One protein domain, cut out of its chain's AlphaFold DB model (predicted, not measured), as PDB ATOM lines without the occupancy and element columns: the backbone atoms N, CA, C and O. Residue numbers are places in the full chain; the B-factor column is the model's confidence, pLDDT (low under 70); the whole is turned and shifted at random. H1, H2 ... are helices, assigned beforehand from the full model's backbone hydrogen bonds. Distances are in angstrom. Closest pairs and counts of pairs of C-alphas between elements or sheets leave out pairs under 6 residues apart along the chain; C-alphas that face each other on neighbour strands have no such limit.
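What this domain is: This is residues 286 to 345 and 359 to 371 of the 813 residues of an uncharacterized protein of Fragilariopsis cylindrus CCMP1102 (UniProt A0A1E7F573). This is a long piece with little regular structure: H2 and H3 sit together toward one end, and H1 is alone toward the other, with long loop stretches running out to it and back. The printed part has 73 residues with three named helices, in the order H1, H2, H3, and no named strand; its class is all helix, though helices hold 22 residues. It is loose, with a radius of gyration of the C-alphas of 14.5 A, and spans 52 by 24 by 18 A.

How they stand to each other: Look first at H1, residues 307 to 311: it is apart from H2, residues 332 to 343, and from H3, residues 359 to 363. H2 and H3 touch; their closest C-alphas, of Phe 339 and Thr 360, are 7.0 A apart. In H2 and H3 every O i to N i+4 pair is within hydrogen-bond range; in H1 0 of 1 is, beside 2 of 2 O i to N i+3 pairs.

Where its parts are: After residues 286 to 306, find C-alpha 307 at (1.112, -31.642, -34.668), where H1 begins; it measures 8.1 A. H2 runs 16.4 A from C-alpha 332 at (-20.524, -27.637, -40.788). H3, 6.2 A long, ends at C-alpha 363, (-14.829, -18.868, -46.555).

The domain as a whole: The C-alphas farthest apart, of Ala 313 and Lys 345, are 52.6 A apart. H1 to H2 is a long link; residues 346 to 358 are not printed, with 18.7 A between C-alphas 345 and 359. Residues 344 to 345 have pLDDT under 70.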
ATOM      1  N   THR A 286     -17.659 -33.693 -53.839       81.56
ATOM      2  CA  THR A 286     -16.663 -34.744 -54.122       81.56
ATOM      3  C   THR A 286     -15.556 -34.260 -55.059       81.56
ATOM      4  O   THR A 286     -14.406 -34.671 -54.935       81.56
ATOM      5  N   ALA A 287     -15.883 -33.351 -55.980       76.19
ATOM      6  CA  ALA A 287     -14.930 -32.721 -56.887       76.19
ATOM      7  C   ALA A 287     -14.451 -31.370 -56.339       76.19
ATOM      8  O   ALA A 287     -15.243 -30.594 -55.794       76.19
ATOM      9  N   SER A 288     -13.163 -31.072 -56.531       74.19
ATOM     10  CA  SER A 288     -12.557 -29.755 -56.266       74.19
ATOM     11  C   SER A 288     -12.770 -29.214 -54.845       74.19
ATOM     12  O   SER A 288     -12.833 -28.000 -54.639       74.19
ATOM     13  N   VAL A 289     -12.881 -30.113 -53.866       87.19
ATOM     14  CA  VAL A 289     -12.937 -29.780 -52.442       87.19
ATOM     15  C   VAL A 289     -11.561 -29.294 -51.984       87.19
ATOM     16  O   VAL A 289     -10.564 -29.984 -52.172       87.19
ATOM     17  N   GLY A 290     -11.490 -28.077 -51.440       92.19
ATOM     18  CA  GLY A 290     -10.243 -27.515 -50.909       92.19
ATOM     19  C   GLY A 290      -9.923 -28.062 -49.522       92.19
ATOM     20  O   GLY A 290      -8.778 -28.343 -49.211       92.19
ATOM     21  N   ARG A 291     -10.953 -28.287 -48.699       95.12
ATOM     22  CA  ARG A 291     -10.811 -28.770 -47.319       95.12
ATOM     23  C   ARG A 291     -11.602 -30.064 -47.117       95.12
ATOM     24  O   ARG A 291     -12.717 -29.996 -46.600       95.12
ATOM     25  N   PRO A 292     -11.097 -31.228 -47.568       94.56
ATOM     26  CA  PRO A 292     -11.857 -32.483 -47.596       94.56
ATOM     27  C   PRO A 292     -11.950 -33.200 -46.247       94.56
ATOM     28  O   PRO A 292     -12.794 -34.071 -46.073       94.56
ATOM     29  N   CYS A 293     -11.102 -32.877 -45.268       95.38
ATOM     30  CA  CYS A 293     -11.148 -33.574 -43.985       95.38
ATOM     31  C   CYS A 293     -12.507 -33.367 -43.292       95.38
ATOM     32  O   CYS A 293     -13.001 -32.243 -43.178       95.38
ATOM     33  N   LEU A 294     -13.110 -34.460 -42.816       95.25
ATOM     34  CA  LEU A 294     -14.381 -34.440 -42.084       95.25
ATOM     35  C   LEU A 294     -14.201 -33.993 -40.627       95.25
ATOM     36  O   LEU A 294     -15.122 -33.458 -40.016       95.25
ATOM     37  N   ARG A 295     -13.005 -34.184 -40.067       95.94
ATOM     38  CA  ARG A 295     -12.685 -33.836 -38.679       95.94
ATOM     39  C   ARG A 295     -12.170 -32.402 -38.531       95.94
ATOM     40  O   ARG A 295     -12.534 -31.710 -37.584       95.94
ATOM     41  N   CYS A 296     -11.347 -31.937 -39.464       96.44
ATOM     42  CA  CYS A 296     -10.683 -30.634 -39.383       96.44
ATOM     43  C   CYS A 296     -10.826 -29.831 -40.684       96.44
ATOM     44  O   CYS A 296     -11.396 -30.315 -41.664       96.44
ATOM     45  N   ILE A 297     -10.337 -28.593 -40.688       96.19
ATOM     46  CA  ILE A 297     -10.341 -27.704 -41.857       96.19
ATOM     47  C   ILE A 297      -9.014 -27.725 -42.634       96.19
ATOM     48  O   ILE A 297      -8.691 -26.746 -43.300       96.19
ATOM     49  N   TRP A 298      -8.267 -28.835 -42.569       95.50
ATOM     50  CA  TRP A 298      -7.044 -29.045 -43.353       95.50
ATOM     51  C   TRP A 298      -7.271 -28.736 -44.830       95.50
ATOM     52  O   TRP A 298      -8.231 -29.231 -45.433       95.50
ATOM     53  N   ASP A 299      -6.386 -27.909 -45.376       94.00
ATOM     54  CA  ASP A 299      -6.365 -27.548 -46.783       94.00
ATOM     55  C   ASP A 299      -5.568 -28.592 -47.560       94.00
ATOM     56  O   ASP A 299      -4.459 -28.942 -47.170       94.00
ATOM     57  N   LYS A 300      -6.120 -29.093 -48.664       92.00
ATOM     58  CA  LYS A 300      -5.482 -30.128 -49.481       92.00
ATOM     59  C   LYS A 300      -4.171 -29.677 -50.124       92.00
ATOM     60  O   LYS A 300      -3.508 -30.513 -50.727       92.00
ATOM     61  N   ASP A 301      -3.865 -28.382 -50.092       91.88
ATOM     62  CA  ASP A 301      -2.611 -27.816 -50.583       91.88
ATOM     63  C   ASP A 301      -1.591 -27.626 -49.436       91.88
ATOM     64  O   ASP A 301      -0.412 -27.385 -49.696       91.88
ATOM     65  N   ASP A 302      -2.008 -27.780 -48.169       91.69
ATOM     66  CA  ASP A 302      -1.112 -27.783 -47.008       91.69
ATOM     67  C   ASP A 302      -0.339 -29.106 -46.957       91.69
ATOM     68  O   ASP A 302      -0.924 -30.193 -46.952       91.69
ATOM     69  N   LYS A 303       0.991 -28.992 -46.942       91.50
ATOM     70  CA  LYS A 303       1.936 -30.114 -46.913       91.50
ATOM     71  C   LYS A 303       2.517 -30.352 -45.517       91.50
ATOM     72  O   LYS A 303       3.485 -31.093 -45.395       91.50
ATOM     73  N   ARG A 304       2.041 -29.675 -44.473       90.81
ATOM     74  CA  ARG A 304       2.620 -29.806 -43.130       90.81
ATOM     75  C   ARG A 304       2.076 -31.050 -42.418       90.81
ATOM     76  O   ARG A 304       0.863 -31.280 -42.425       90.81
ATOM     77  N   PRO A 305       2.911 -31.843 -41.730       90.75
ATOM     78  CA  PRO A 305       2.425 -32.937 -40.901       90.75
ATOM     79  C   PRO A 305       1.535 -32.447 -39.749       90.75
ATOM     80  O   PRO A 305       1.577 -31.288 -39.337       90.75
ATOM     81  N   THR A 306       0.702 -33.337 -39.216       93.12
ATOM     82  CA  THR A 306      -0.144 -33.045 -38.050       93.12
ATOM     83  C   THR A 306       0.691 -32.919 -36.775       93.12
ATOM     84  O   THR A 306       1.578 -33.739 -36.560       93.12
ATOM     85  N   MET A 307       0.345 -31.983 -35.883       94.62
ATOM     86  CA  MET A 307       1.112 -31.642 -34.668       94.62
ATOM     87  C   MET A 307       1.630 -32.825 -33.836       94.62
ATOM     88  O   MET A 307       2.745 -32.761 -33.334       94.62
ATOM     89  N   TRP A 308       0.875 -33.920 -33.690       94.75
ATOM     90  CA  TRP A 308       1.333 -35.056 -32.878       94.75
ATOM     91  C   TRP A 308       2.605 -35.724 -33.430       94.75
ATOM     92  O   TRP A 308       3.348 -36.323 -32.657       94.75
ATOM     93  N   LEU A 309       2.903 -35.579 -34.728       94.81
ATOM     94  CA  LEU A 309       4.124 -36.107 -35.341       94.81
ATOM     95  C   LEU A 309       5.392 -35.425 -34.817       94.81
ATOM     96  O   LEU A 309       6.428 -36.075 -34.802       94.81
ATOM     97  N   SER A 310       5.307 -34.198 -34.289       94.56
ATOM     98  CA  SER A 310       6.446 -33.500 -33.658       94.56
ATOM     99  C   SER A 310       7.010 -34.222 -32.426       94.56
ATOM    100  O   SER A 310       8.129 -33.956 -32.004       94.56
ATOM    101  N   SER A 311       6.247 -35.158 -31.850       92.94
ATOM    102  CA  SER A 311       6.716 -36.026 -30.762       92.94
ATOM    103  C   SER A 311       7.534 -37.233 -31.240       92.94
ATOM    104  O   SER A 311       8.031 -37.996 -30.415       92.94
ATOM    105  N   HIS A 312       7.660 -37.435 -32.554       93.56
ATOM    106  CA  HIS A 312       8.369 -38.559 -33.158       93.56
ATOM    107  C   HIS A 312       9.648 -38.085 -33.859       93.56
ATOM    108  O   HIS A 312       9.725 -36.976 -34.386       93.56
ATOM    109  N   ALA A 313      10.667 -38.945 -33.883       83.62
ATOM    110  CA  ALA A 313      11.969 -38.604 -34.446       83.62
ATOM    111  C   ALA A 313      11.884 -38.229 -35.940       83.62
ATOM    112  O   ALA A 313      11.375 -38.997 -36.756       83.62
ATOM    113  N   GLY A 314      12.476 -37.089 -36.307       86.44
ATOM    114  CA  GLY A 314      12.516 -36.597 -37.690       86.44
ATOM    115  C   GLY A 314      11.438 -35.574 -38.050       86.44
ATOM    116  O   GLY A 314      11.359 -35.210 -39.216       86.44
ATOM    117  N   PHE A 315      10.646 -35.110 -37.080       90.81
ATOM    118  CA  PHE A 315       9.733 -33.981 -37.243       90.81
ATOM    119  C   PHE A 315       9.964 -32.960 -36.132       90.81
ATOM    120  O   PHE A 315      10.088 -33.321 -34.962       90.81
ATOM    121  N   THR A 316       9.983 -31.683 -36.486       90.56
ATOM    122  CA  THR A 316      10.036 -30.573 -35.530       90.56
ATOM    123  C   THR A 316       8.647 -29.974 -35.303       90.56
ATOM    124  O   THR A 316       7.715 -30.184 -36.088       90.56
ATOM    125  N   SER A 317       8.481 -29.219 -34.214       89.69
ATOM    126  CA  SER A 317       7.241 -28.479 -33.939       89.69
ATOM    127  C   SER A 317       6.894 -27.488 -35.046       89.69
ATOM    128  O   SER A 317       5.716 -27.299 -35.329       89.69
ATOM    129  N   ASP A 318       7.910 -26.898 -35.675       89.88
ATOM    130  CA  ASP A 318       7.758 -25.822 -36.656       89.88
ATOM    131  C   ASP A 318       7.372 -26.361 -38.041       89.88
ATOM    132  O   ASP A 318       6.685 -25.693 -38.815       89.88
ATOM    133  N   GLU A 319       7.756 -27.605 -38.339       87.62
ATOM    134  CA  GLU A 319       7.326 -28.323 -39.540       87.62
ATOM    135  C   GLU A 319       5.883 -28.825 -39.421       87.62
ATOM    136  O   GLU A 319       5.188 -28.962 -40.430       87.62
ATOM    137  N   CYS A 320       5.412 -29.091 -38.199       91.56
ATOM    138  CA  CYS A 320       4.076 -29.616 -37.942       91.56
ATOM    139  C   CYS A 320       3.048 -28.501 -37.704       91.56
ATOM    140  O   CYS A 320       3.357 -27.425 -37.203       91.56
ATOM    141  N   HIS A 321       1.774 -28.763 -38.005       89.81
ATOM    142  CA  HIS A 321       0.704 -27.789 -37.784       89.81
ATOM    143  C   HIS A 321      -0.402 -28.326 -36.862       89.81
ATOM    144  O   HIS A 321      -0.776 -29.508 -36.939       89.81
ATOM    145  N   PRO A 322      -0.963 -27.476 -35.980       89.75
ATOM    146  CA  PRO A 322      -2.160 -27.826 -35.239       89.75
ATOM    147  C   PRO A 322      -3.343 -27.865 -36.209       89.75
ATOM    148  O   PRO A 322      -3.595 -26.921 -36.956       89.75
ATOM    149  N   VAL A 323      -4.080 -28.974 -36.205       89.56
ATOM    150  CA  VAL A 323      -5.271 -29.122 -37.045       89.56
ATOM    151  C   VAL A 323      -6.452 -28.396 -36.408       89.56
ATOM    152  O   VAL A 323      -6.930 -28.777 -35.339       89.56
ATOM    153  N   GLU A 324      -6.959 -27.359 -37.070       95.75
ATOM    154  CA  GLU A 324      -8.145 -26.646 -36.598       95.75
ATOM    155  C   GLU A 324      -9.411 -27.481 -36.859       95.75
ATOM    156  O   GLU A 324      -9.707 -27.890 -37.985       95.75
ATOM    157  N   LEU A 325     -10.153 -27.798 -35.797       96.94
ATOM    158  CA  LEU A 325     -11.291 -28.717 -35.861       96.94
ATOM    159  C   LEU A 325     -12.552 -28.045 -36.421       96.94
ATOM    160  O   LEU A 325     -12.757 -26.839 -36.283       96.94
ATOM    161  N   ARG A 326     -13.462 -28.847 -36.993       96.44
ATOM    162  CA  ARG A 326     -14.783 -28.391 -37.476       96.44
ATOM    163  C   ARG A 326     -15.784 -28.155 -36.339       96.44
ATOM    164  O   ARG A 326     -16.873 -28.728 -36.323       96.44
ATOM    165  N   VAL A 327     -15.420 -27.299 -35.392       95.81
ATOM    166  CA  VAL A 327     -16.230 -26.894 -34.232       95.81
ATOM    167  C   VAL A 327     -16.506 -25.391 -34.259       95.81
ATOM    168  O   VAL A 327     -15.872 -24.652 -35.009       95.81
ATOM    169  N   GLY A 328     -17.466 -24.920 -33.458       95.50
ATOM    170  CA  GLY A 328     -17.748 -23.486 -33.325       95.50
ATOM    171  C   GLY A 328     -18.024 -22.813 -34.675       95.50
ATOM    172  O   GLY A 328     -18.902 -23.260 -35.420       95.50
ATOM    173  N   ALA A 329     -17.265 -21.763 -35.004       95.62
ATOM    174  CA  ALA A 329     -17.353 -21.057 -36.288       95.62
ATOM    175  C   ALA A 329     -17.042 -21.957 -37.503       95.62
ATOM    176  O   ALA A 329     -17.669 -21.800 -38.547       95.62
ATOM    177  N   ASN A 330     -16.178 -22.963 -37.336       96.19
ATOM    178  CA  ASN A 330     -15.820 -23.935 -38.375       96.19
ATOM    179  C   ASN A 330     -16.753 -25.149 -38.434       96.19
ATOM    180  O   ASN A 330     -16.544 -26.062 -39.241       96.19
ATOM    181  N   SER A 331     -17.782 -25.200 -37.586       96.12
ATOM    182  CA  SER A 331     -18.785 -26.260 -37.663       96.12
ATOM    183  C   SER A 331     -19.461 -26.273 -39.031       96.12
ATOM    184  O   SER A 331     -19.677 -25.237 -39.665       96.12
ATOM    185  N   ARG A 332     -19.843 -27.466 -39.493       95.06
ATOM    186  CA  ARG A 332     -20.524 -27.637 -40.788       95.06
ATOM    187  C   ARG A 332     -21.804 -26.812 -40.871       95.06
ATOM    188  O   ARG A 332     -22.063 -26.177 -41.884       95.06
ATOM    189  N   LYS A 333     -22.559 -26.754 -39.769       95.25
ATOM    190  CA  LYS A 333     -23.783 -25.954 -39.650       95.25
ATOM    191  C   LYS A 333     -23.521 -24.455 -39.812       95.25
ATOM    192  O   LYS A 333     -24.291 -23.784 -40.488       95.25
ATOM    193  N   LYS A 334     -22.463 -23.917 -39.193       96.31
ATOM    194  CA  LYS A 334     -22.107 -22.496 -39.332       96.31
ATOM    195  C   LYS A 334     -21.601 -22.188 -40.733       96.31
ATOM    196  O   LYS A 334     -22.107 -21.258 -41.340       96.31
ATOM    197  N   ASN A 335     -20.715 -23.021 -41.272       96.25
ATOM    198  CA  ASN A 335     -20.215 -22.881 -42.637       96.25
ATOM    199  C   ASN A 335     -21.323 -22.968 -43.698       96.25
ATOM    200  O   ASN A 335     -21.297 -22.205 -44.657       96.25
ATOM    201  N   TRP A 336     -22.319 -23.842 -43.516       95.38
ATOM    202  CA  TRP A 336     -23.500 -23.878 -44.382       95.38
ATOM    203  C   TRP A 336     -24.297 -22.570 -44.316       95.38
ATOM    204  O   TRP A 336     -24.596 -21.993 -45.351       95.38
ATOM    205  N   LYS A 337     -24.557 -22.038 -43.115       95.25
ATOM    206  CA  LYS A 337     -25.223 -20.731 -42.964       95.25
ATOM    207  C   LYS A 337     -24.425 -19.590 -43.599       95.25
ATOM    208  O   LYS A 337     -25.013 -18.700 -44.207       95.25
ATOM    209  N   THR A 338     -23.098 -19.619 -43.476       94.56
ATOM    210  CA  THR A 338     -22.211 -18.677 -44.171       94.56
ATOM    211  C   THR A 338     -22.381 -18.815 -45.682       94.56
ATOM    212  O   THR A 338     -22.591 -17.814 -46.360       94.56
ATOM    213  N   PHE A 339     -22.388 -20.041 -46.209       92.69
ATOM    214  CA  PHE A 339     -22.617 -20.302 -47.628       92.69
ATOM    215  C   PHE A 339     -23.978 -19.773 -48.105       92.69
ATOM    216  O   PHE A 339     -24.033 -19.070 -49.112       92.69
ATOM    217  N   GLU A 340     -25.057 -20.035 -47.362       91.50
ATOM    218  CA  GLU A 340     -26.391 -19.494 -47.653       91.50
ATOM    219  C   GLU A 340     -26.393 -17.962 -47.676       91.50
ATOM    220  O   GLU A 340     -26.973 -17.367 -48.581       91.50
ATOM    221  N   SER A 341     -25.707 -17.320 -46.725       90.50
ATOM    222  CA  SER A 341     -25.617 -15.856 -46.667       90.50
ATOM    223  C   SER A 341     -24.840 -15.254 -47.840       90.50
ATOM    224  O   SER A 341     -25.239 -14.218 -48.365       90.50
ATOM    225  N   LEU A 342     -23.771 -15.920 -48.289       88.12
ATOM    226  CA  LEU A 342     -22.925 -15.456 -49.392       88.12
ATOM    227  C   LEU A 342     -23.597 -15.625 -50.759       88.12
ATOM    228  O   LEU A 342     -23.288 -14.876 -51.679       88.12
ATOM    229  N   ARG A 343     -24.524 -16.581 -50.900       80.88
ATOM    230  CA  ARG A 343     -25.265 -16.802 -52.152       80.88
ATOM    231  C   ARG A 343     -26.354 -15.745 -52.409       80.88
ATOM    232  O   ARG A 343     -26.823 -15.639 -53.535       80.88
ATOM    233  N   GLY A 344     -26.758 -14.975 -51.394       66.38
ATOM    234  CA  GLY A 344     -27.895 -14.050 -51.485       66.38
ATOM    235  C   GLY A 344     -29.258 -14.763 -51.511       66.38
ATOM    236  O   GLY A 344     -29.346 -15.982 -51.682       66.38
ATOM    237  N   LYS A 345     -30.347 -14.007 -51.301       57.19
ATOM    238  CA  LYS A 345     -31.724 -14.544 -51.253       57.19
ATOM    239  C   LYS A 345     -32.272 -14.967 -52.625       57.19
ATOM    240  O   LYS A 345     -33.145 -15.829 -52.657       57.19
ATOM    241  N   ASP A 359     -13.201 -18.229 -53.577       87.38
ATOM    242  CA  ASP A 359     -13.304 -17.441 -52.340       87.38
ATOM    243  C   ASP A 359     -14.457 -17.913 -51.437       87.38
ATOM    244  O   ASP A 359     -14.252 -18.197 -50.257       87.38
ATOM    245  N   THR A 360     -15.652 -18.129 -51.996       88.38
ATOM    246  CA  THR A 360     -16.806 -18.660 -51.246       88.38
ATOM    247  C   THR A 360     -16.504 -20.049 -50.692       88.38
ATOM    248  O   THR A 360     -16.801 -20.337 -49.532       88.38
ATOM    249  N   ARG A 361     -15.860 -20.923 -51.481       87.81
ATOM    250  CA  ARG A 361     -15.466 -22.259 -50.997       87.81
ATOM    251  C   ARG A 361     -14.466 -22.172 -49.849       87.81
ATOM    252  O   ARG A 361     -14.567 -22.966 -48.916       87.81
ATOM    253  N   GLN A 362     -13.519 -21.237 -49.902       89.69
ATOM    254  CA  GLN A 362     -12.547 -21.027 -48.829       89.69
ATOM    255  C   GLN A 362     -13.227 -20.497 -47.560       89.69
ATOM    256  O   GLN A 362     -13.071 -21.106 -46.501       89.69
ATOM    257  N   LYS A 363     -14.063 -19.456 -47.673       93.12
ATOM    258  CA  LYS A 363     -14.829 -18.868 -46.555       93.12
ATOM    259  C   LYS A 363     -15.760 -19.865 -45.868       93.12
ATOM    260  O   LYS A 363     -15.934 -19.808 -44.656       93.12
ATOM    261  N   CYS A 364     -16.327 -20.803 -46.625       94.56
ATOM    262  CA  CYS A 364     -17.244 -21.818 -46.106       94.56
ATOM    263  C   CYS A 364     -16.563 -23.157 -45.809       94.56
ATOM    264  O   CYS A 364     -17.242 -24.171 -45.651       94.56
ATOM    265  N   ASN A 365     -15.228 -23.219 -45.767       95.44
ATOM    266  CA  ASN A 365     -14.487 -24.450 -45.488       95.44
ATOM    267  C   ASN A 365     -14.898 -25.648 -46.375       95.44
ATOM    268  O   ASN A 365     -14.973 -26.792 -45.910       95.44
ATOM    269  N   SER A 366     -15.175 -25.361 -47.650       94.62
ATOM    270  CA  SER A 366     -15.700 -26.261 -48.685       94.62
ATOM    271  C   SER A 366     -17.105 -26.836 -48.450       94.62
ATOM    272  O   SER A 366     -17.523 -27.721 -49.198       94.62
ATOM    273  N   ILE A 367     -17.856 -26.329 -47.468       95.00
ATOM    274  CA  ILE A 367     -19.282 -26.639 -47.318       95.00
ATOM    275  C   ILE A 367     -20.064 -25.832 -48.355       95.00
ATOM    276  O   ILE A 367     -20.002 -24.605 -48.374       95.00
ATOM    277  N   SER A 368     -20.778 -26.532 -49.233       92.19
ATOM    278  CA  SER A 368     -21.572 -25.941 -50.322       92.19
ATOM    279  C   SER A 368     -22.976 -26.533 -50.451       92.19
ATOM    280  O   SER A 368     -23.753 -26.118 -51.311       92.19
ATOM    281  N   LYS A 369     -23.315 -27.500 -49.595       93.19
ATOM    282  CA  LYS A 369     -24.641 -28.106 -49.472       93.19
ATOM    283  C   LYS A 369     -25.011 -28.214 -47.993       93.19
ATOM    284  O   LYS A 369     -24.128 -28.264 -47.135       93.19
ATOM    285  N   GLU A 370     -26.307 -28.253 -47.700       95.31
ATOM    286  CA  GLU A 370     -26.788 -28.494 -46.342       95.31
ATOM    287  C   GLU A 370     -26.317 -29.884 -45.880       95.31
ATOM    288  O   GLU A 370     -26.523 -30.863 -46.590       95.31
ATOM    289  N   PRO A 371     -25.667 -30.030 -44.715       96.44
ATOM    290  CA  PRO A 371     -25.334 -31.357 -44.217       96.44
ATOM    291  C   PRO A 371     -26.597 -32.218 -44.053       96.44
ATOM    292  O   PRO A 371     -27.566 -31.827 -43.401       96.44
TER     293      PRO A 371